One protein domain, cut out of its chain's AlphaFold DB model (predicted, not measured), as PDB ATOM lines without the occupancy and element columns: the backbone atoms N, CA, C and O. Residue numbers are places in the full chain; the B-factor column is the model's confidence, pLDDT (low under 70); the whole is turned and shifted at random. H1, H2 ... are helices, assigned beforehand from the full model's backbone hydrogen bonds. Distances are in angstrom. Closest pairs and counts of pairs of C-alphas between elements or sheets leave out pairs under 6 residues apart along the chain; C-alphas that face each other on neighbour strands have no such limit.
ATOM      1  N   THR A  11      24.200 -52.414   4.000       94.81
ATOM      2  CA  THR A  11      23.497 -52.436   5.290       94.81
ATOM      3  C   THR A  11      24.397 -52.911   6.424       94.81
ATOM      4  O   THR A  11      24.494 -52.234   7.442       94.81
ATOM      5  N   HIS A  12      25.086 -54.043   6.246       96.44
ATOM      6  CA  HIS A  12      25.974 -54.568   7.284       96.44
ATOM      7  C   HIS A  12      27.214 -53.691   7.469       96.44
ATOM      8  O   HIS A  12      27.663 -53.515   8.593       96.44
ATOM      9  N   THR A  13      27.720 -53.083   6.392       96.12
ATOM     10  CA  THR A  13      28.839 -52.132   6.467       96.12
ATOM     11  C   THR A  13      28.480 -50.910   7.309       96.12
ATOM     12  O   THR A  13      29.244 -50.527   8.190       96.12
ATOM     13  N   ARG A  14      27.301 -50.320   7.074       96.12
ATOM     14  CA  ARG A  14      26.816 -49.187   7.869       96.12
ATOM     15  C   ARG A  14      26.594 -49.579   9.327       96.12
ATOM     16  O   ARG A  14      27.053 -48.877  10.213       96.12
ATOM     17  N   PHE A  15      25.940 -50.714   9.561       97.56
ATOM     18  CA  PHE A  15      25.707 -51.214  10.913       97.56
ATOM     19  C   PHE A  15      27.020 -51.437  11.678       97.56
ATOM     20  O   PHE A  15      27.149 -50.995  12.814       97.56
ATOM     21  N   ALA A  16      28.028 -52.038  11.037       98.00
ATOM     22  CA  ALA A  16      29.356 -52.183  11.623       98.00
ATOM     23  C   ALA A  16      30.010 -50.823  11.922       98.00
ATOM     24  O   ALA A  16      30.612 -50.660  12.977       98.00
ATOM     25  N   ALA A  17      29.881 -49.841  11.022       97.50
ATOM     26  CA  ALA A  17      30.427 -48.502  11.238       97.50
ATOM     27  C   ALA A  17      29.822 -47.832  12.478       97.50
ATOM     28  O   ALA A  17      30.565 -47.298  13.307       97.50
ATOM     29  N   ASP A  18      28.497 -47.916  12.623       98.12
ATOM     30  CA  ASP A  18      27.759 -47.370  13.763       98.12
ATOM     31  C   ASP A  18      28.191 -48.063  15.070       98.12
ATOM     32  O   ASP A  18      28.522 -47.390  16.045       98.12
ATOM     33  N   LEU A  19      28.317 -49.398  15.072       98.25
ATOM     34  CA  LEU A  19      28.818 -50.153  16.228       98.25
ATOM     35  C   LEU A  19      30.254 -49.766  16.617       98.25
ATOM     36  O   LEU A  19      30.556 -49.641  17.804       98.25
ATOM     37  N   MET A  20      31.146 -49.555  15.645       98.19
ATOM     38  CA  MET A  20      32.523 -49.121  15.916       98.19
ATOM     39  C   MET A  20      32.573 -47.703  16.509       98.19
ATOM     40  O   MET A  20      33.367 -47.445  17.420       98.19
ATOM     41  N   ALA A  21      31.701 -46.799  16.052       97.81
ATOM     42  CA  ALA A  21      31.552 -45.469  16.642       97.81
ATOM     43  C   ALA A  21      30.988 -45.546  18.075       97.81
ATOM     44  O   ALA A  21      31.488 -44.871  18.980       97.81
ATOM     45  N   ASP A  22      30.013 -46.425  18.317       98.25
ATOM     46  CA  ASP A  22      29.475 -46.683  19.655       98.25
ATOM     47  C   ASP A  22      30.539 -47.261  20.600       98.25
ATOM     48  O   ASP A  22      30.632 -46.832  21.755       98.25
ATOM     49  N   CYS A  23      31.400 -48.164  20.111       98.00
ATOM     50  CA  CYS A  23      32.552 -48.672  20.860       98.00
ATOM     51  C   CYS A  23      33.498 -47.538  21.268       98.00
ATOM     52  O   CYS A  23      33.889 -47.455  22.434       98.00
ATOM     53  N   ALA A  24      33.841 -46.644  20.334       97.50
ATOM     54  CA  ALA A  24      34.672 -45.478  20.630       97.50
ATOM     55  C   ALA A  24      34.024 -44.589  21.707       97.50
ATOM     56  O   ALA A  24      34.686 -44.185  22.667       97.50
ATOM     57  N   GLY A  25      32.714 -44.349  21.605       97.56
ATOM     58  CA  GLY A  25      31.949 -43.593  22.595       97.56
ATOM     59  C   GLY A  25      31.938 -44.237  23.986       97.56
ATOM     60  O   GLY A  25      32.152 -43.548  24.985       97.56
ATOM     61  N   GLU A  26      31.719 -45.550  24.082       96.56
ATOM     62  CA  GLU A  26      31.755 -46.280  25.357       96.56
ATOM     63  C   GLU A  26      33.160 -46.297  25.981       96.56
ATOM     64  O   GLU A  26      33.292 -46.082  27.189       96.56
ATOM     65  N   LEU A  27      34.213 -46.461  25.174       96.56
ATOM     66  CA  LEU A  27      35.600 -46.363  25.639       96.56
ATOM     67  C   LEU A  27      35.904 -44.968  26.201       96.56
ATOM     68  O   LEU A  27      36.440 -44.849  27.302       96.56
ATOM     69  N   LEU A  28      35.470 -43.897  25.533       96.81
ATOM     70  CA  LEU A  28      35.609 -42.542  26.078       96.81
ATOM     71  C   LEU A  28      34.806 -42.349  27.374       96.81
ATOM     72  O   LEU A  28      35.299 -41.708  28.302       96.81
ATOM     73  N   ARG A  29      33.620 -42.956  27.514       95.56
ATOM     74  CA  ARG A  29      32.873 -42.931  28.790       95.56
ATOM     75  C   ARG A  29      33.622 -43.644  29.918       95.56
ATOM     76  O   ARG A  29      33.559 -43.178  31.053       95.56
ATOM     77  N   ILE A  30      34.341 -44.732  29.628       94.12
ATOM     78  CA  ILE A  30      35.207 -45.398  30.615       94.12
ATOM     79  C   ILE A  30      36.277 -44.428  31.129       94.12
ATOM     80  O   ILE A  30      36.520 -44.386  32.333       94.12
ATOM     81  N   THR A  31      36.864 -43.595  30.261       94.44
ATOM     82  CA  THR A  31      37.874 -42.614  30.700       94.44
ATOM     83  C   THR A  31      37.334 -41.616  31.727       94.44
ATOM     84  O   THR A  31      38.068 -41.247  32.637       94.44
ATOM     85  N   GLY A  32      36.047 -41.255  31.648       91.94
ATOM     86  CA  GLY A  32      35.393 -40.407  32.649       91.94
ATOM     87  C   GLY A  32      35.285 -41.082  34.020       91.94
ATOM     88  O   GLY A  32      35.569 -40.456  35.035       91.94
ATOM     89  N   VAL A  33      34.970 -42.381  34.056       91.25
ATOM     90  CA  VAL A  33      34.942 -43.158  35.312       91.25
ATOM     91  C   VAL A  33      36.340 -43.257  35.928       91.25
ATOM     92  O   VAL A  33      36.493 -43.160  37.145       91.25
ATOM     93  N   LEU A  34      37.371 -43.423  35.095       90.44
ATOM     94  CA  LEU A  34      38.762 -43.426  35.555       90.44
ATOM     95  C   LEU A  34      39.178 -42.049  36.098       90.44
ATOM     96  O   LEU A  34      39.856 -41.981  37.120       90.44
ATOM     97  N   ASP A  35      38.736 -40.956  35.472       92.12
ATOM     98  CA  ASP A  35      38.997 -39.594  35.955       92.12
ATOM     99  C   ASP A  35      38.346 -39.308  37.310       92.12
ATOM    100  O   ASP A  35      38.985 -38.728  38.190       92.12
ATOM    101  N   GLU A  36      37.106 -39.755  37.508       90.06
ATOM    102  CA  GLU A  36      36.420 -39.651  38.799       90.06
ATOM    103  C   GLU A  36      37.183 -40.393  39.906       90.06
ATOM    104  O   GLU A  36      37.346 -39.857  41.006       90.06
ATOM    105  N   HIS A  37      37.715 -41.585  39.611       87.38
ATOM    106  CA  HIS A  37      38.549 -42.336  40.554       87.38
ATOM    107  C   HIS A  37      39.862 -41.618  40.867       87.38
ATOM    108  O   HIS A  37      40.223 -41.489  42.038       87.38
ATOM    109  N   LEU A  38      40.558 -41.113  39.845       88.38
ATOM    110  CA  LEU A  38      41.813 -40.381  40.021       88.38
ATOM    111  C   LEU A  38      41.620 -39.114  40.868       88.38
ATOM    112  O   LEU A  38      42.433 -38.828  41.753       88.38
ATOM    113  N   GLU A  39      40.538 -38.363  40.646       90.19
ATOM    114  CA  GLU A  39      40.242 -37.177  41.454       90.19
ATOM    115  C   GLU A  39      39.822 -37.559  42.880       90.19
ATOM    116  O   GLU A  39      40.253 -36.914  43.840       90.19
ATOM    117  N   TRP A  40      39.049 -38.635  43.053       87.50
ATOM    118  CA  TRP A  40      38.715 -39.145  44.382       87.50
ATOM    119  C   TRP A  40      39.973 -39.537  45.170       87.50
ATOM    120  O   TRP A  40      40.122 -39.107  46.317       87.50
ATOM    121  N   GLU A  41      40.912 -40.270  44.560       85.56
ATOM    122  CA  GLU A  41      42.187 -40.640  45.192       85.56
ATOM    123  C   GLU A  41      42.984 -39.403  45.622       85.56
ATOM    124  O   GLU A  41      43.467 -39.324  46.757       85.56
ATOM    125  N   LYS A  42      43.076 -38.408  44.735       87.94
ATOM    126  CA  LYS A  42      43.755 -37.135  44.998       87.94
ATOM    127  C   LYS A  42      43.128 -36.380  46.173       87.94
ATOM    128  O   LYS A  42      43.858 -35.880  47.032       87.94
ATOM    129  N   VAL A  43      41.796 -36.334  46.259       88.44
ATOM    130  CA  VAL A  43      41.080 -35.725  47.393       88.44
ATOM    131  C   VAL A  43      41.356 -36.479  48.693       88.44
ATOM    132  O   VAL A  43      41.599 -35.839  49.718       88.44
ATOM    133  N   GLN A  44      41.351 -37.815  48.676       85.19
ATOM    134  CA  GLN A  44      41.693 -38.591  49.872       85.19
ATOM    135  C   GLN A  44      43.132 -38.315  50.321       85.19
ATOM    136  O   GLN A  44      43.369 -38.166  51.521       85.19
ATOM    137  N   ARG A  45      44.077 -38.182  49.377       85.00
ATOM    138  CA  ARG A  45      45.492 -37.956  49.707       85.00
ATOM    139  C   ARG A  45      45.675 -36.612  50.392       85.00
ATOM    140  O   ARG A  45      46.273 -36.550  51.461       85.00
ATOM    141  N   ALA A  46      45.062 -35.568  49.839       87.44
ATOM    142  CA  ALA A  46      45.079 -34.240  50.445       87.44
ATOM    143  C   ALA A  46      44.476 -34.238  51.862       87.44
ATOM    144  O   ALA A  46      44.992 -33.569  52.754       87.44
ATOM    145  N   ARG A  47      43.403 -35.008  52.100       87.81
ATOM    146  CA  ARG A  47      42.801 -35.135  53.439       87.81
ATOM    147  C   ARG A  47      43.725 -35.841  54.430       87.81
ATOM    148  O   ARG A  47      43.798 -35.412  55.580       87.81
ATOM    149  N   TYR A  48      44.420 -36.892  54.003       85.69
ATOM    150  CA  TYR A  48      45.407 -37.582  54.835       85.69
ATOM    151  C   TYR A  48      46.593 -36.667  55.181       85.69
ATOM    152  O   TYR A  48      46.927 -36.519  56.353       85.69
ATOM    153  N   GLU A  49      47.156 -35.964  54.195       87.31
ATOM    154  CA  GLU A  49      48.259 -35.005  54.393       87.31
ATOM    155  C   GLU A  49      47.883 -33.845  55.333       87.31
ATOM    156  O   GLU A  49      48.727 -33.321  56.057       87.31
ATOM    157  N   GLN A  50      46.602 -33.468  55.369       90.75
ATOM    158  CA  GLN A  50      46.055 -32.467  56.293       90.75
ATOM    159  C   GLN A  50      45.723 -33.026  57.689       90.75
ATOM    160  O   GLN A  50      45.232 -32.284  58.541       90.75
ATOM    161  N   GLY A  51      45.942 -34.322  57.938       86.81
ATOM    162  CA  GLY A  51      45.606 -34.982  59.202       86.81
ATOM    163  C   GLY A  51      44.101 -35.146  59.446       86.81
ATOM    164  O   GLY A  51      43.688 -35.405  60.576       86.81
ATOM    165  N   LEU A  52      43.267 -34.995  58.410       85.69
ATOM    166  CA  LEU A  52      41.810 -35.173  58.497       85.69
ATOM    167  C   LEU A  52      41.395 -36.653  58.495       85.69
ATOM    168  O   LEU A  52      40.249 -36.972  58.807       85.69
ATOM    169  N   VAL A  53      42.313 -37.553  58.134       84.62
ATOM    170  CA  VAL A  53      42.124 -39.008  58.137       84.62
ATOM    171  C   VAL A  53      43.317 -39.639  58.852       84.62
ATOM    172  O   VAL A  53      44.456 -39.278  58.581       84.62
ATOM    173  N   ALA A  54      43.054 -40.560  59.785       71.88
ATOM    174  CA  ALA A  54      44.087 -41.168  60.630       71.88
ATOM    175  C   ALA A  54      44.864 -42.304  59.943       71.88
ATOM    176  O   ALA A  54      45.956 -42.661  60.376       71.88
ATOM    177  N   THR A  55      44.291 -42.887  58.894       76.44
ATOM    178  CA  THR A  55      44.854 -44.016  58.154       76.44
ATOM    179  C   THR A  55      45.296 -43.562  56.777       76.44
ATOM    180  O   THR A  55      44.506 -42.958  56.054       76.44
ATOM    181  N   GLU A  56      46.537 -43.892  56.416       72.25
ATOM    182  CA  GLU A  56      47.048 -43.722  55.058       72.25
ATOM    183  C   GLU A  56      46.208 -44.574  54.104       72.25
ATOM    184  O   GLU A  56      46.123 -45.795  54.284       72.25
ATOM    185  N   PRO A  57      45.538 -43.973  53.113       66.88
ATOM    186  CA  PRO A  57      44.796 -44.770  52.153       66.88
ATOM    187  C   PRO A  57      45.771 -45.550  51.268       66.88
ATOM    188  O   PRO A  57      46.866 -45.088  50.957       66.88
ATOM    189  N   VAL A  58      45.386 -46.764  50.878       64.81
ATOM    190  CA  VAL A  58      46.234 -47.637  50.057       64.81
ATOM    191  C   VAL A  58      46.333 -47.050  48.646       64.81
ATOM    192  O   VAL A  58      45.480 -47.297  47.798       64.81
ATOM    193  N   TYR A  59      47.370 -46.250  48.394       62.94
ATOM    194  CA  TYR A  59      47.645 -45.633  47.094       62.94
ATOM    195  C   TYR A  59      48.682 -46.439  46.314       62.94
ATOM    196  O   TYR A  59      49.856 -46.078  46.260       62.94
ATOM    197  N   GLY A  60      48.259 -47.551  45.718       60.31
ATOM    198  CA  GLY A  60      49.142 -48.382  44.892       60.31
ATOM    199  C   GLY A  60      48.995 -48.166  43.387       60.31
ATOM    200  O   GLY A  60      49.891 -48.527  42.630       60.31
ATOM    201  N   TYR A  61      47.872 -47.597  42.938       72.94
ATOM    202  CA  TYR A  61      47.390 -47.855  41.576       72.94
ATOM    203  C   TYR A  61      47.147 -46.602  40.734       72.94
ATOM    204  O   TYR A  61      46.802 -46.738  39.566       72.94
ATOM    205  N   THR A  62      47.410 -45.390  41.242       80.19
ATOM    206  CA  THR A  62      47.229 -44.139  40.475       80.19
ATOM    207  C   THR A  62      48.000 -44.166  39.148       80.19
ATOM    208  O   THR A  62      47.458 -43.810  38.106       80.19
ATOM    209  N   GLY A  63      49.255 -44.638  39.157       79.56
ATOM    210  CA  GLY A  63      50.057 -44.770  37.932       79.56
ATOM    211  C   GLY A  63      49.463 -45.774  36.937       79.56
ATOM    212  O   GLY A  63      49.428 -45.505  35.740       79.56
ATOM    213  N   ILE A  64      48.922 -46.881  37.449       83.12
ATOM    214  CA  ILE A  64      48.256 -47.923  36.659       83.12
ATOM    215  C   ILE A  64      46.947 -47.390  36.061       83.12
ATOM    216  O   ILE A  64      46.696 -47.586  34.879       83.12
ATOM    217  N   MET A  65      46.141 -46.649  36.828       83.88
ATOM    218  CA  MET A  65      44.894 -46.041  36.345       83.88
ATOM    219  C   MET A  65      45.145 -44.969  35.275       83.88
ATOM    220  O   MET A  65      44.417 -44.906  34.284       83.88
ATOM    221  N   VAL A  66      46.200 -44.158  35.426       87.56
ATOM    222  CA  VAL A  66      46.616 -43.193  34.392       87.56
ATOM    223  C   VAL A  66      47.040 -43.917  33.111       87.56
ATOM    224  O   VAL A  66      46.598 -43.532  32.027       87.56
ATOM    225  N   ALA A  67      47.847 -44.976  33.221       87.56
ATOM    226  CA  ALA A  67      48.247 -45.786  32.071       87.56
ATOM    227  C   ALA A  67      47.032 -46.446  31.394       87.56
ATOM    228  O   ALA A  67      46.863 -46.321  30.181       87.56
ATOM    229  N   ALA A  68      46.131 -47.050  32.174       88.75
ATOM    230  CA  ALA A  68      44.894 -47.649  31.682       88.75
ATOM    231  C   ALA A  68      44.025 -46.627  30.936       88.75
ATOM    232  O   ALA A  68      43.551 -46.916  29.838       88.75
ATOM    233  N   LYS A  69      43.874 -45.407  31.470       91.38
ATOM    234  CA  LYS A  69      43.140 -44.327  30.797       91.38
ATOM    235  C   LYS A  69      43.730 -44.015  29.423       91.38
ATOM    236  O   LYS A  69      42.987 -43.953  28.447       91.38
ATOM    237  N   VAL A  70      45.046 -43.819  29.338       91.81
ATOM    238  CA  VAL A  70      45.730 -43.531  28.064       91.81
ATOM    239  C   VAL A  70      45.493 -44.661  27.063       91.81
ATOM    240  O   VAL A  70      45.127 -44.409  25.915       91.81
ATOM    241  N   THR A  71      45.626 -45.904  27.511       91.94
ATOM    242  CA  THR A  71      45.395 -47.098  26.696       91.94
ATOM    243  C   THR A  71      43.951 -47.183  26.176       91.94
ATOM    244  O   THR A  71      43.741 -47.470  24.997       91.94
ATOM    245  N   VAL A  72      42.954 -46.848  27.000       93.50
ATOM    246  CA  VAL A  72      41.536 -46.784  26.590       93.50
ATOM    247  C   VAL A  72      41.290 -45.675  25.558       93.50
ATOM    248  O   VAL A  72      40.523 -45.882  24.617       93.50
ATOM    249  N   VAL A  73      41.961 -44.523  25.673       94.88
ATOM    250  CA  VAL A  73      41.884 -43.448  24.663       94.88
ATOM    251  C   VAL A  73      42.447 -43.912  23.318       94.88
ATOM    252  O   VAL A  73      41.827 -43.661  22.284       94.88
ATOM    253  N   TYR A  74      43.581 -44.621  23.315       93.12
ATOM    254  CA  TYR A  74      44.130 -45.203  22.085       93.12
ATOM    255  C   TYR A  74      43.160 -46.197  21.446       93.12
ATOM    256  O   TYR A  74      42.927 -46.122  20.240       93.12
ATOM    257  N   ALA A  75      42.547 -47.077  22.243       95.12
ATOM    258  CA  ALA A  75      41.541 -48.012  21.746       95.12
ATOM    259  C   ALA A  75      40.330 -47.280  21.142       95.12
ATOM    260  O   ALA A  75      39.874 -47.646  20.061       95.12
ATOM    261  N   ALA A  76      39.854 -46.201  21.775       96.75
ATOM    262  CA  ALA A  76      38.745 -45.402  21.255       96.75
ATOM    263  C   ALA A  76      39.078 -44.762  19.898       96.75
ATOM    264  O   ALA A  76      38.282 -44.842  18.962       96.75
ATOM    265  N   ALA A  77      40.271 -44.172  19.771       95.88
ATOM    266  CA  ALA A  77      40.744 -43.603  18.512       95.88
ATOM    267  C   ALA A  77      40.876 -44.673  17.414       95.88
ATOM    268  O   ALA A  77      40.544 -44.419  16.257       95.88
ATOM    269  N   TYR A  78      41.314 -45.880  17.779       95.44
ATOM    270  CA  TYR A  78      41.399 -47.014  16.864       95.44
ATOM    271  C   TYR A  78      40.018 -47.462  16.373       95.44
ATOM    272  O   TYR A  78      39.827 -47.653  15.172       95.44
ATOM    273  N   CYS A  79      39.033 -47.568  17.271       97.00
ATOM    274  CA  CYS A  79      37.654 -47.885  16.902       97.00
ATOM    275  C   CYS A  79      37.066 -46.839  15.945       97.00
ATOM    276  O   CYS A  79      36.450 -47.205  14.942       97.00
ATOM    277  N   GLN A  80      37.309 -45.550  16.207       97.31
ATOM    278  CA  GLN A  80      36.874 -44.476  15.316       97.31
ATOM    279  C   GLN A  80      37.522 -44.591  13.932       97.31
ATOM    280  O   GLN A  80      36.828 -44.504  12.925       97.31
ATOM    281  N   TRP A  81      38.828 -44.868  13.872       96.69
ATOM    282  CA  TRP A  81      39.534 -45.064  12.605       96.69
ATOM    283  C   TRP A  81      38.932 -46.207  11.768       96.69
ATOM    284  O   TRP A  81      38.758 -46.052  10.557       96.69
ATOM    285  N   VAL A  82      38.559 -47.330  12.400       96.81
ATOM    286  CA  VAL A  82      37.860 -48.434  11.717       96.81
ATOM    287  C   VAL A  82      36.477 -47.987  11.234       96.81
ATOM    288  O   VAL A  82      36.123 -48.260  10.087       96.81
ATOM    289  N   SER A  83      35.710 -47.279  12.072       97.44
ATOM    290  CA  SER A  83      34.397 -46.733  11.702       97.44
ATOM    291  C   SER A  83      34.488 -45.849  10.453       97.44
ATOM    292  O   SER A  83      33.778 -46.092   9.475       97.44
ATOM    293  N   ASP A  84      35.437 -44.911  10.419       96.19
ATOM    294  CA  ASP A  84      35.631 -44.002   9.286       96.19
ATOM    295  C   ASP A  84      35.947 -44.766   7.986       96.19
ATOM    296  O   ASP A  84      35.437 -44.431   6.913       96.19
ATOM    297  N   HIS A  85      36.737 -45.843   8.071       96.19
ATOM    298  CA  HIS A  85      37.027 -46.711   6.925       96.19
ATOM    299  C   HIS A  85      35.807 -47.493   6.441       96.19
ATOM    300  O   HIS A  85      35.639 -47.664   5.230       96.19
ATOM    301  N   LEU A  86      34.942 -47.947   7.349       96.06
ATOM    302  CA  LEU A  86      33.688 -48.609   6.988       96.06
ATOM    303  C   LEU A  86      32.743 -47.638   6.268       96.06
ATOM    304  O   LEU A  86      32.204 -47.980   5.212       96.06
ATOM    305  N   VAL A  87      32.604 -46.408   6.776       95.25
ATOM    306  CA  VAL A  87      31.809 -45.350   6.127       95.25
ATOM    307  C   VAL A  87      32.372 -45.026   4.741       95.25
ATOM    308  O   VAL A  87      31.627 -45.000   3.756       95.25
ATOM    309  N   HIS A  88      33.690 -44.844   4.632       94.00
ATOM    310  CA  HIS A  88      34.347 -44.554   3.360       94.00
ATOM    311  C   HIS A  88      34.195 -45.694   2.340       94.00
ATOM    312  O   HIS A  88      33.916 -45.444   1.164       94.00
ATOM    313  N   ALA A  89      34.314 -46.950   2.778       93.12
ATOM    314  CA  ALA A  89      34.080 -48.114   1.926       93.12
ATOM    315  C   ALA A  89      32.622 -48.177   1.441       93.12
ATOM    316  O   ALA A  89      32.382 -48.422   0.257       93.12
ATOM    317  N   GLY A  90      31.658 -47.889   2.323       92.56
ATOM    318  CA  GLY A  90      30.240 -47.783   1.976       92.56
ATOM    319  C   GLY A  90      29.959 -46.723   0.919       92.56
ATOM    320  O   GLY A  90      29.275 -47.005  -0.067       92.56
ATOM    321  N   ARG A  91      30.551 -45.536   1.073       91.25
ATOM    322  CA  ARG A  91      30.459 -44.472   0.070       91.25
ATOM    323  C   ARG A  91      31.059 -44.898  -1.267       91.25
ATOM    324  O   ARG A  91      30.414 -44.745  -2.297       91.25
ATOM    325  N   THR A  92      32.270 -45.446  -1.245       91.06
ATOM    326  CA  THR A  92      32.985 -45.852  -2.463       91.06
ATOM    327  C   THR A  92      32.190 -46.895  -3.249       91.06
ATOM    328  O   THR A  92      32.064 -46.792  -4.468       91.06
ATOM    329  N   ALA A  93      31.598 -47.874  -2.559       90.19
ATOM    330  CA  ALA A  93      30.733 -48.862  -3.193       90.19
ATOM    331  C   ALA A  93      29.489 -48.215  -3.827       90.19
ATOM    332  O   ALA A  93      29.187 -48.488  -4.986       90.19
ATOM    333  N   ALA A  94      28.830 -47.292  -3.119       89.19
ATOM    334  CA  ALA A  94      27.690 -46.555  -3.663       89.19
ATOM    335  C   ALA A  94      28.062 -45.716  -4.904       89.19
ATOM    336  O   ALA A  94      27.269 -45.620  -5.841       89.19
ATOM    337  N   GLU A  95      29.269 -45.136  -4.947       89.94
ATOM    338  CA  GLU A  95      29.747 -44.361  -6.104       89.94
ATOM    339  C   GLU A  95      29.949 -45.270  -7.321       89.94
ATOM    340  O   GLU A  95      29.524 -44.936  -8.431       89.94
ATOM    341  N   ILE A  96      30.537 -46.451  -7.110       88.62
ATOM    342  CA  ILE A  96      30.724 -47.467  -8.153       88.62
ATOM    343  C   ILE A  96      29.373 -47.965  -8.680       88.62
ATOM    344  O   ILE A  96      29.196 -48.071  -9.901       88.62
ATOM    345  N   ASP A  97      28.414 -48.227  -7.792       87.81
ATOM    346  CA  ASP A  97      27.068 -48.670  -8.161       87.81
ATOM    347  C   ASP A  97      26.330 -47.595  -8.967       87.81
ATOM    348  O   ASP A  97      25.744 -47.895 -10.008       87.81
ATOM    349  N   LEU A  98      26.426 -46.325  -8.557       88.56
ATOM    350  CA  LEU A  98      25.831 -45.199  -9.279       88.56
ATOM    351  C   LEU A  98      26.434 -45.041 -10.683       88.56
ATOM    352  O   LEU A  98      25.701 -44.871 -11.661       88.56
ATOM    353  N   VAL A  99      27.765 -45.113 -10.804       89.12
ATOM    354  CA  VAL A  99      28.462 -45.057 -12.102       89.12
ATOM    355  C   VAL A  99      28.050 -46.228 -12.991       89.12
ATOM    356  O   VAL A  99      27.870 -46.048 -14.198       89.12
ATOM    357  N   SER A 100      27.877 -47.414 -12.411       87.62
ATOM    358  CA  SER A 100      27.448 -48.608 -13.137       87.62
ATOM    359  C   SER A 100      26.001 -48.478 -13.615       87.62
ATOM    360  O   SER A 100      25.741 -48.697 -14.796       87.62
ATOM    361  N   ALA A 101      25.083 -48.036 -12.751       88.25
ATOM    362  CA  ALA A 101      23.672 -47.831 -13.080       88.25
ATOM    363  C   ALA A 101      23.477 -46.818 -14.221       88.25
ATOM    364  O   ALA A 101      22.710 -47.071 -15.149       88.25
ATOM    365  N   ARG A 102      24.242 -45.716 -14.224       87.62
ATOM    366  CA  ARG A 102      24.211 -44.697 -15.293       87.62
ATOM    367  C   ARG A 102      24.487 -45.242 -16.688       87.62
ATOM    368  O   ARG A 102      23.998 -44.679 -17.656       87.62
ATOM    369  N   ARG A 103      25.275 -46.314 -16.812       87.88
ATOM    370  CA  ARG A 103      25.586 -46.914 -18.122       87.88
ATOM    371  C   ARG A 103      24.378 -47.594 -18.760       87.88
ATOM    372  O   ARG A 103      24.386 -47.804 -19.968       87.88
ATOM    373  N   PHE A 104      23.383 -47.957 -17.956       87.62
ATOM    374  CA  PHE A 104      22.212 -48.716 -18.389       87.62
ATOM    375  C   PHE A 104      20.905 -47.924 -18.276       87.62
ATOM    376  O   PHE A 104      19.889 -48.361 -18.810       87.62
ATOM    377  N   ALA A 105      20.922 -46.776 -17.600       86.75
ATOM    378  CA  ALA A 105      19.754 -45.931 -17.408       86.75
ATOM    379  C   ALA A 105      19.577 -44.892 -18.535       86.75
ATOM    380  O   ALA A 105      20.550 -44.525 -19.202       86.75
ATOM    381  N   PRO A 106      18.347 -44.389 -18.746       87.81
ATOM    382  CA  PRO A 106      18.100 -43.239 -19.609       87.81
ATOM    383  C   PRO A 106      18.875 -41.986 -19.146       87.81
ATOM    384  O   PRO A 106      19.131 -41.840 -17.950       87.81
ATOM    385  N   PRO A 107      19.209 -41.048 -20.055       76.44
ATOM    386  CA  PRO A 107      19.985 -39.843 -19.728       76.44
ATOM    387  C   PRO A 107      19.347 -38.927 -18.670       76.44
ATOM    388  O   PRO A 107      20.075 -38.245 -17.956       76.44
ATOM    389  N   ASP A 108      18.017 -38.956 -18.554       81.69
ATOM    390  CA  ASP A 108      17.212 -38.095 -17.675       81.69
ATOM    391  C   ASP A 108      16.515 -38.902 -16.567       81.69
ATOM    392  O   ASP A 108      15.369 -38.644 -16.204       81.69
ATOM    393  N   ASP A 109      17.171 -39.947 -16.058       87.62
ATOM    394  CA  ASP A 109      16.633 -40.706 -14.932       87.62
ATOM    395  C   ASP A 109      16.707 -39.872 -13.636       87.62
ATOM    396  O   ASP A 109      17.747 -39.799 -12.968       87.62
ATOM    397  N   ASP A 110      15.581 -39.241 -13.285       87.19
ATOM    398  CA  ASP A 110      15.403 -38.410 -12.087       87.19
ATOM    399  C   ASP A 110      15.849 -39.116 -10.795       87.19
ATOM    400  O   ASP A 110      16.352 -38.469  -9.871       87.19
ATOM    401  N   TYR A 111      15.728 -40.448 -10.722       86.31
ATOM    402  CA  TYR A 111      16.177 -41.212  -9.559       86.31
ATOM    403  C   TYR A 111      17.707 -41.199  -9.433       86.31
ATOM    404  O   TYR A 111      18.239 -40.990  -8.340       86.31
ATOM    405  N   LEU A 112      18.439 -41.364 -10.540       87.19
ATOM    406  CA  LEU A 112      19.906 -41.316 -10.525       87.19
ATOM    407  C   LEU A 112      20.448 -39.903 -10.292       87.19
ATOM    408  O   LEU A 112      21.534 -39.754  -9.719       87.19
ATOM    409  N   LEU A 113      19.710 -38.877 -10.722       86.50
ATOM    410  CA  LEU A 113      20.028 -37.480 -10.431       86.50
ATOM    411  C   LEU A 113      19.850 -37.175  -8.940       86.50
ATOM    412  O   LEU A 113      20.759 -36.610  -8.326       86.50
ATOM    413  N   LEU A 114      18.741 -37.617  -8.339       87.88
ATOM    414  CA  LEU A 114      18.511 -37.479  -6.901       87.88
ATOM    415  C   LEU A 114      19.597 -38.198  -6.092       87.88
ATOM    416  O   LEU A 114      20.198 -37.591  -5.208       87.88
ATOM    417  N   ARG A 115      19.926 -39.448  -6.443       85.06
ATOM    418  CA  ARG A 115      21.005 -40.204  -5.787       85.06
ATOM    419  C   ARG A 115      22.360 -39.511  -5.889       85.06
ATOM    420  O   ARG A 115      23.091 -39.455  -4.905       85.06
ATOM    421  N   GLN A 116      22.696 -38.950  -7.049       85.06
ATOM    422  CA  GLN A 116      23.933 -38.181  -7.198       85.06
ATOM    423  C   GLN A 116      23.949 -36.953  -6.288       85.06
ATOM    424  O   GLN A 116      24.982 -36.645  -5.696       85.06
ATOM    425  N   HIS A 117      22.820 -36.251  -6.186       86.12
ATOM    426  CA  HIS A 117      22.704 -35.081  -5.328       86.12
ATOM    427  C   HIS A 117      22.869 -35.449  -3.848       86.12
ATOM    428  O   HIS A 117      23.677 -34.825  -3.164       86.12
ATOM    429  N   GLU A 118      22.194 -36.508  -3.382       86.31
ATOM    430  CA  GLU A 118      22.342 -37.038  -2.017       86.31
ATOM    431  C   GLU A 118      23.815 -37.315  -1.680       86.31
ATOM    432  O   GLU A 118      24.319 -36.871  -0.649       86.31
ATOM    433  N   MET A 119      24.533 -37.976  -2.589       83.00
ATOM    434  CA  MET A 119      25.945 -38.315  -2.400       83.00
ATOM    435  C   MET A 119      26.889 -37.111  -2.468       83.00
ATOM    436  O   MET A 119      27.950 -37.130  -1.847       83.00
ATOM    437  N   ALA A 120      26.538 -36.075  -3.230       81.50
ATOM    438  CA  ALA A 120      27.319 -34.843  -3.309       81.50
ATOM    439  C   ALA A 120      27.161 -33.975  -2.050       81.50
ATOM    440  O   ALA A 120      28.085 -33.247  -1.690       81.50
ATOM    441  N   CYS A 121      25.998 -34.043  -1.395       81.75
ATOM    442  CA  CYS A 121      25.730 -33.339  -0.144       81.75
ATOM    443  C   CYS A 121      26.353 -34.031   1.071       81.75
ATOM    444  O   CYS A 121      26.748 -33.352   2.018       81.75
ATOM    445  N   ASP A 122      26.454 -35.358   1.048       78.00
ATOM    446  CA  ASP A 122      27.184 -36.101   2.066       78.00
ATOM    447  C   ASP A 122      28.689 -35.901   1.827       78.00
ATOM    448  O   ASP A 122      29.205 -36.275   0.774       78.00
ATOM    449  N   VAL A 123      29.416 -35.278   2.755       77.19
ATOM    450  CA  VAL A 123      30.875 -35.099   2.659       77.19
ATOM    451  C   VAL A 123      31.520 -36.034   3.669       77.19
ATOM    452  O   VAL A 123      31.609 -35.724   4.852       77.19
ATOM    453  N   VAL A 124      31.985 -37.184   3.187       81.50
ATOM    454  CA  VAL A 124      32.732 -38.151   3.989       81.50
ATOM    455  C   VAL A 124      34.213 -37.839   3.795       81.50
ATOM    456  O   VAL A 124      34.705 -37.957   2.666       81.50
ATOM    457  N   PRO A 135      46.406 -50.268  20.532       89.69
ATOM    458  CA  PRO A 135      46.431 -50.056  21.972       89.69
ATOM    459  C   PRO A 135      47.308 -51.112  22.661       89.69
ATOM    460  O   PRO A 135      47.193 -52.304  22.357       89.69
ATOM    461  N   PRO A 136      48.190 -50.712  23.594       88.44
ATOM    462  CA  PRO A 136      48.952 -51.672  24.381       88.44
ATOM    463  C   PRO A 136      48.013 -52.496  25.272       88.44
ATOM    464  O   PRO A 136      46.849 -52.147  25.472       88.44
ATOM    465  N   ALA A 137      48.520 -53.598  25.826       86.31
ATOM    466  CA  ALA A 137      47.763 -54.379  26.799       86.31
ATOM    467  C   ALA A 137      47.335 -53.492  27.977       86.31
ATOM    468  O   ALA A 137      48.088 -52.625  28.427       86.31
ATOM    469  N   LEU A 138      46.113 -53.698  28.466       84.50
ATOM    470  CA  LEU A 138      45.623 -52.947  29.608       84.50
ATOM    471  C   LEU A 138      46.295 -53.494  30.874       84.50
ATOM    472  O   LEU A 138      46.096 -54.648  31.239       84.50
ATOM    473  N   GLU A 139      47.146 -52.692  31.505       81.94
ATOM    474  CA  GLU A 139      47.864 -53.090  32.717       81.94
ATOM    475  C   GLU A 139      46.963 -52.983  33.953       81.94
ATOM    476  O   GLU A 139      46.117 -52.091  34.046       81.94
ATOM    477  N   GLY A 140      47.153 -53.886  34.919       75.12
ATOM    478  CA  GLY A 140      46.471 -53.820  36.212       75.12
ATOM    479  C   GLY A 140      44.950 -53.957  36.132       75.12
ATOM    480  O   GLY A 140      44.219 -53.293  36.867       75.12
ATOM    481  N   THR A 141      44.462 -54.809  35.227       78.94
ATOM    482  CA  THR A 141      43.030 -55.103  35.032       78.94
ATOM    483  C   THR A 141      42.313 -55.553  36.310       78.94
ATOM    484  O   THR A 141      41.115 -55.324  36.472       78.94
ATOM    485  N   GLU A 142      43.048 -56.155  37.243       79.56
ATOM    486  CA  GLU A 142      42.598 -56.579  38.564       79.56
ATOM    487  C   GLU A 142      42.234 -55.406  39.488       79.56
ATOM    488  O   GLU A 142      41.438 -55.582  40.411       79.56
ATOM    489  N   PHE A 143      42.768 -54.211  39.215       78.25
ATOM    490  CA  PHE A 143      42.485 -52.983  39.960       78.25
ATOM    491  C   PHE A 143      41.334 -52.180  39.357       78.25
ATOM    492  O   PHE A 143      40.889 -51.205  39.959       78.25
ATOM    493  N   LEU A 144      40.823 -52.589  38.190       82.56
ATOM    494  CA  LEU A 144      39.635 -51.978  37.617       82.56
ATOM    495  C   LEU A 144      38.399 -52.338  38.441       82.56
ATOM    496  O   LEU A 144      38.108 -53.509  38.735       82.56
ATOM    497  N   ASP A 145      37.609 -51.318  38.755       83.19
ATOM    498  CA  ASP A 145      36.325 -51.513  39.404       83.19
ATOM    499  C   ASP A 145      35.375 -52.366  38.529       83.19
ATOM    500  O   ASP A 145      35.574 -52.583  37.327       83.19
ATOM    501  N   ALA A 146      34.326 -52.909  39.146       86.00
ATOM    502  CA  ALA A 146      33.372 -53.769  38.449       86.00
ATOM    503  C   ALA A 146      32.585 -53.038  37.340       86.00
ATOM    504  O   ALA A 146      32.198 -53.667  36.356       86.00
ATOM    505  N   SER A 147      32.363 -51.728  37.476       87.31
ATOM    506  CA  SER A 147      31.662 -50.896  36.491       87.31
ATOM    507  C   SER A 147      32.494 -50.721  35.220       87.31
ATOM    508  O   SER A 147      31.982 -50.928  34.119       87.31
ATOM    509  N   VAL A 148      33.791 -50.423  35.348       89.56
ATOM    510  CA  VAL A 148      34.722 -50.325  34.216       89.56
ATOM    511  C   VAL A 148      34.840 -51.668  33.504       89.56
ATOM    512  O   VAL A 148      34.740 -51.719  32.279       89.56
ATOM    513  N   ARG A 149      34.960 -52.769  34.254       89.69
ATOM    514  CA  ARG A 149      35.000 -54.119  33.668       89.69
ATOM    515  C   ARG A 149      33.720 -54.470  32.912       89.69
ATOM    516  O   ARG A 149      33.799 -54.953  31.788       89.69
ATOM    517  N   ALA A 150      32.551 -54.169  33.476       90.62
ATOM    518  CA  ALA A 150      31.274 -54.394  32.802       90.62
ATOM    519  C   ALA A 150      31.140 -53.566  31.511       90.62
ATOM    520  O   ALA A 150      30.604 -54.048  30.513       90.62
ATOM    521  N   LYS A 151      31.652 -52.328  31.503       92.88
ATOM    522  CA  LYS A 151      31.688 -51.488  30.298       92.88
ATOM    523  C   LYS A 151      32.639 -52.043  29.238       92.88
ATOM    524  O   LYS A 151      32.272 -52.044  28.069       92.88
ATOM    525  N   LEU A 152      33.813 -52.544  29.625       92.94
ATOM    526  CA  LEU A 152      34.753 -53.184  28.696       92.94
ATOM    527  C   LEU A 152      34.169 -54.462  28.077       92.94
ATOM    528  O   LEU A 152      34.290 -54.657  26.872       92.94
ATOM    529  N   GLU A 153      33.453 -55.275  28.857       92.81
ATOM    530  CA  GLU A 153      32.751 -56.448  28.314       92.81
ATOM    531  C   GLU A 153      31.629 -56.042  27.345       92.81
ATOM    532  O   GLU A 153      31.444 -56.662  26.299       92.81
ATOM    533  N   ARG A 154      30.916 -54.944  27.632       94.19
ATOM    534  CA  ARG A 154      29.935 -54.392  26.689       94.19
ATOM    535  C   ARG A 154      30.593 -53.938  25.385       94.19
ATOM    536  O   ARG A 154      30.059 -54.234  24.322       94.19
ATOM    537  N   VAL A 155      31.735 -53.248  25.455       96.50
ATOM    538  CA  VAL A 155      32.512 -52.862  24.262       96.50
ATOM    539  C   VAL A 155      32.903 -54.101  23.464       96.50
ATOM    540  O   VAL A 155      32.708 -54.127  22.255       96.50
ATOM    541  N   ARG A 156      33.368 -55.158  24.132       95.25
ATOM    542  CA  ARG A 156      33.686 -56.429  23.481       95.25
ATOM    543  C   ARG A 156      32.491 -57.020  22.731       95.25
ATOM    544  O   ARG A 156      32.641 -57.393  21.578       95.25
ATOM    545  N   THR A 157      31.312 -57.062  23.351       96.00
ATOM    546  CA  THR A 157      30.098 -57.570  22.685       96.00
ATOM    547  C   THR A 157      29.766 -56.765  21.427       96.00
ATOM    548  O   THR A 157      29.458 -57.346  20.391       96.00
ATOM    549  N   LEU A 158      29.884 -55.434  21.483       97.50
ATOM    550  CA  LEU A 158      29.680 -54.575  20.313       97.50
ATOM    551  C   LEU A 158      30.730 -54.835  19.218       97.50
ATOM    552  O   LEU A 158      30.383 -54.850  18.038       97.50
ATOM    553  N   LEU A 159      31.992 -55.071  19.594       97.50
ATOM    554  CA  LEU A 159      33.058 -55.444  18.659       97.50
ATOM    555  C   LEU A 159      32.781 -56.799  17.998       97.50
ATOM    556  O   LEU A 159      32.944 -56.910  16.788       97.50
ATOM    557  N   ASP A 160      32.316 -57.795  18.753       97.00
ATOM    558  CA  ASP A 160      31.937 -59.108  18.216       97.00
ATOM    559  C   ASP A 160      30.758 -58.988  17.226       97.00
ATOM    560  O   ASP A 160      30.761 -59.604  16.157       97.00
ATOM    561  N   GLU A 161      29.758 -58.154  17.531       97.75
ATOM    562  CA  GLU A 161      28.644 -57.872  16.615       97.75
ATOM    563  C   GLU A 161      29.105 -57.142  15.343       97.75
ATOM    564  O   GLU A 161      28.679 -57.488  14.233       97.75
ATOM    565  N   ALA A 162      30.003 -56.162  15.487       97.44
ATOM    566  CA  ALA A 162      30.591 -55.442  14.363       97.44
ATOM    567  C   ALA A 162      31.408 -56.389  13.479       97.44
ATOM    568  O   ALA A 162      31.288 -56.347  12.255       97.44
ATOM    569  N   ASP A 163      32.180 -57.288  14.087       96.19
ATOM    570  CA  ASP A 163      32.984 -58.293  13.401       96.19
ATOM    571  C   ASP A 163      32.115 -59.199  12.519       96.19
ATOM    572  O   ASP A 163      32.333 -59.314  11.307       96.19
ATOM    573  N   VAL A 164      31.034 -59.741  13.091       96.50
ATOM    574  CA  VAL A 164      30.051 -60.544  12.351       96.50
ATOM    575  C   VAL A 164      29.448 -59.751  11.191       96.50
ATOM    576  O   VAL A 164      29.278 -60.299  10.099       96.50
ATOM    577  N   ALA A 165      29.139 -58.468  11.379       96.00
ATOM    578  CA  ALA A 165      28.606 -57.626  10.313       96.00
ATOM    579  C   ALA A 165      29.632 -57.375   9.190       96.00
ATOM    580  O   ALA A 165      29.276 -57.482   8.013       96.00
ATOM    581  N   ILE A 166      30.905 -57.128   9.519       94.75
ATOM    582  CA  ILE A 166      31.982 -56.919   8.533       94.75
ATOM    583  C   ILE A 166      32.160 -58.157   7.646       94.75
ATOM    584  O   ILE A 166      32.292 -58.024   6.427       94.75
ATOM    585  N   THR A 167      32.069 -59.367   8.215       94.62
ATOM    586  CA  THR A 167      32.213 -60.625   7.449       94.62
ATOM    587  C   THR A 167      31.121 -60.848   6.393       94.62
ATOM    588  O   THR A 167      31.262 -61.714   5.531       94.62
ATOM    589  N   ARG A 168      30.038 -60.053   6.405       94.50
ATOM    590  CA  ARG A 168      28.992 -60.077   5.363       94.50
ATOM    591  C   ARG A 168      29.410 -59.405   4.055       94.50
ATOM    592  O   ARG A 168      28.638 -59.436   3.100       94.50
ATOM    593  N   SER A 169      30.603 -58.819   4.012       91.56
ATOM    594  CA  SER A 169      31.217 -58.257   2.814       91.56
ATOM    595  C   SER A 169      32.571 -58.931   2.570       91.56
ATOM    596  O   SER A 169      33.435 -58.925   3.442       91.56
ATOM    597  N   SER A 170      32.792 -59.481   1.375       89.75
ATOM    598  CA  SER A 170      34.024 -60.212   1.025       89.75
ATOM    599  C   SER A 170      35.072 -59.365   0.287       89.75
ATOM    600  O   SER A 170      36.093 -59.886  -0.163       89.75
ATOM    601  N   ILE A 171      34.862 -58.048   0.173       89.94
ATOM    602  CA  ILE A 171      35.843 -57.137  -0.434       89.94
ATOM    603  C   ILE A 171      37.114 -57.020   0.425       89.94
ATOM    604  O   ILE A 171      37.063 -57.057   1.654       89.94
ATOM    605  N   ARG A 172      38.270 -56.811  -0.219       90.00
ATOM    606  CA  ARG A 172      39.593 -56.806   0.439       90.00
ATOM    607  C   ARG A 172      39.690 -55.856   1.639       90.00
ATOM    608  O   ARG A 172      40.257 -56.229   2.655       90.00
ATOM    609  N   VAL A 173      39.132 -54.647   1.532       90.06
ATOM    610  CA  VAL A 173      39.146 -53.680   2.643       90.06
ATOM    611  C   VAL A 173      38.407 -54.222   3.871       90.06
ATOM    612  O   VAL A 173      38.904 -54.087   4.979       90.06
ATOM    613  N   MET A 174      37.289 -54.930   3.683       93.06
ATOM    614  CA  MET A 174      36.519 -55.513   4.787       93.06
ATOM    615  C   MET A 174      37.268 -56.654   5.465       93.06
ATOM    616  O   MET A 174      37.231 -56.763   6.682       93.06
ATOM    617  N   GLN A 175      38.032 -57.447   4.711       92.12
ATOM    618  CA  GLN A 175      38.902 -58.477   5.291       92.12
ATOM    619  C   GLN A 175      39.983 -57.871   6.194       92.12
ATOM    620  O   GLN A 175      40.278 -58.415   7.256       92.12
ATOM    621  N   THR A 176      40.565 -56.737   5.795       92.94
ATOM    622  CA  THR A 176      41.535 -56.015   6.629       92.94
ATOM    623  C   THR A 176      40.865 -55.440   7.875       92.94
ATOM    624  O   THR A 176      41.361 -55.648   8.979       92.94
ATOM    625  N   LEU A 177      39.711 -54.783   7.734       94.06
ATOM    626  CA  LEU A 177      38.982 -54.223   8.877       94.06
ATOM    627  C   LEU A 177      38.508 -55.312   9.852       94.06
ATOM    628  O   LEU A 177      38.611 -55.117  11.055       94.06
ATOM    629  N   HIS A 178      38.107 -56.484   9.357       94.38
ATOM    630  CA  HIS A 178      37.793 -57.659  10.177       94.38
ATOM    631  C   HIS A 178      38.978 -58.080  11.062       94.38
ATOM    632  O   HIS A 178      38.813 -58.287  12.259       94.38
ATOM    633  N   GLN A 179      40.198 -58.137  10.515       94.06
ATOM    634  CA  GLN A 179      41.393 -58.468  11.309       94.06
ATOM    635  C   GLN A 179      41.632 -57.454  12.437       94.06
ATOM    636  O   GLN A 179      41.980 -57.839  13.552       94.06
ATOM    637  N   HIS A 180      41.415 -56.168  12.158       94.38
ATOM    638  CA  HIS A 180      41.534 -55.102  13.149       94.38
ATOM    639  C   HIS A 180      40.463 -55.197  14.242       94.38
ATOM    640  O   HIS A 180      40.794 -55.115  15.426       94.38
ATOM    641  N   THR A 181      39.202 -55.411  13.862       95.50
ATOM    642  CA  THR A 181      38.086 -55.561  14.804       95.50
ATOM    643  C   THR A 181      38.263 -56.796  15.682       95.50
ATOM    644  O   THR A 181      38.153 -56.695  16.902       95.50
ATOM    645  N   SER A 182      38.648 -57.934  15.099       94.00
ATOM    646  CA  SER A 182      38.943 -59.163  15.841       94.00
ATOM    647  C   SER A 182      40.094 -58.978  16.841       94.00
ATOM    648  O   SER A 182      40.000 -59.410  17.992       94.00
ATOM    649  N   ALA A 183      41.159 -58.270  16.449       91.94
ATOM    650  CA  ALA A 183      42.261 -57.947  17.353       91.94
ATOM    651  C   ALA A 183      41.819 -57.040  18.517       91.94
ATOM    652  O   ALA A 183      42.241 -57.259  19.653       91.94
ATOM    653  N   LEU A 184      40.950 -56.055  18.264       93.38
ATOM    654  CA  LEU A 184      40.367 -55.211  19.314       93.38
ATOM    655  C   LEU A 184      39.456 -56.006  20.259       93.38
ATOM    656  O   LEU A 184      39.537 -55.825  21.473       93.38
ATOM    657  N   ALA A 185      38.627 -56.910  19.731       92.81
ATOM    658  CA  ALA A 185      37.762 -57.764  20.545       92.81
ATOM    659  C   ALA A 185      38.590 -58.655  21.484       92.81
ATOM    660  O   ALA A 185      38.287 -58.765  22.674       92.81
ATOM    661  N   ALA A 186      39.689 -59.223  20.974       89.88
ATOM    662  CA  ALA A 186      40.646 -59.983  21.773       89.88
ATOM    663  C   ALA A 186      41.354 -59.110  22.822       89.88
ATOM    664  O   ALA A 186      41.565 -59.557  23.949       89.88
ATOM    665  N   TRP A 187      41.687 -57.862  22.483       90.81
ATOM    666  CA  TRP A 187      42.283 -56.904  23.415       90.81
ATOM    667  C   TRP A 187      41.351 -56.563  24.592       90.81
ATOM    668  O   TRP A 187      41.827 -56.401  25.714       90.81
ATOM    669  N   CYS A 188      40.030 -56.520  24.381       88.69
ATOM    670  CA  CYS A 188      39.061 -56.293  25.459       88.69
ATOM    671  C   CYS A 188      38.944 -57.461  26.454       88.69
ATOM    672  O   CYS A 188      38.301 -57.298  27.494       88.69
ATOM    673  N   VAL A 189      39.532 -58.631  26.171       81.25
ATOM    674  CA  VAL A 189      39.498 -59.777  27.084       81.25
ATOM    675  C   VAL A 189      40.393 -59.490  28.286       81.25
ATOM    676  O   VAL A 189      41.605 -59.698  28.269       81.25
TER     677      VAL A 189
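Overview. This is residues 11 to 124 and 135 to 189 of the 206 residues of an uncharacterized protein of Mycobacterium talmoniae (UniProt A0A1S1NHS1). Picture a long hairpin of two helices, H1 and H2, shifted lengthwise against each other, with a shorter helical hairpin, H4 and H5, packed along one side of it to make a four-helix bundle. At one end of the rod the small helix H3 folds back beside the last turns of H2; at the other end the loop of residues 50 to 61 joins H1 to H2. The printed part has 169 residues with five named helices, H1 to H5 in order along the chain, and no named strand; the class is all helix. It is loose, with a radius of gyration of the C-alphas of 22.6 A, and spans 84 by 29 by 19 A.

Arrangement. Begin with H2, residues 62 to 102, the hub, which touches three other helices. H1, residues 11 to 49, forms a helical hairpin with it: look at the C-alphas of Ala 24 and Ala 76, their closest, 4.1 A apart, where the two run opposite ways at a shallow tilt of 16 degrees. Residues 75 to 89 of H2 alone touch H5, residues 172 to 187, at a shallow tilt of 20 degrees; the closest C-alphas, those of Val 82 and Leu 177, are 6.5 A apart. H4, residues 146 to 166, touches H1, with the C-alphas of Ala 16 and Ala 162 closest at 4.4 A. H4 and H5 form a helical hairpin too, their closest C-alphas being those of Arg 156 and Ala 185, 5.2 A apart. These four helices are a bundle, helices side by side with their lines nearly aligned, in which H1 and H5 are apart, as are H2 and H4. At the far end of H2, its residues 98 to 102 alone touch residues 112 to 116 of H3, residues 110 to 121, in a third helical hairpin; the closest C-alphas, those of Leu 98 and Leu 112, are 7.2 A apart. In H1, H2, H3, H4 and H5 every O i to N i+4 pair is within hydrogen-bond range.

Along the chain. Find C-alpha 62 at (47.229, -44.139, 40.475); from there H2 runs 60.3 A to C-alpha 102 at (24.211, -44.697, -15.293). H1 starts at C-alpha 11, at (23.497, -52.436, 5.290), and covers 57.7 A. H4 measures 30.1 A, H5 23.1 A and H3 16.6 A. H5 ends at C-alpha 187, at (42.283, -56.904, 23.415).

Size, cuts and confidence. The two C-alphas farthest apart, those of Ala 54 and Pro 106, are 84.4 A from each other. Residues 103 to 111, of which 110 and 111 belong to H3, stand free. The link from H1 to H2 is long, that from H2 to H3 short and that from H4 to H5 tight. Look between H3 and H4 for the cut: residues 125 to 134 are not printed, and C-alphas 124 and 135 are 25.5 A apart across it. The mean pLDDT of the printed part is 89.5, and residues 57 to 60 of the model are under 70.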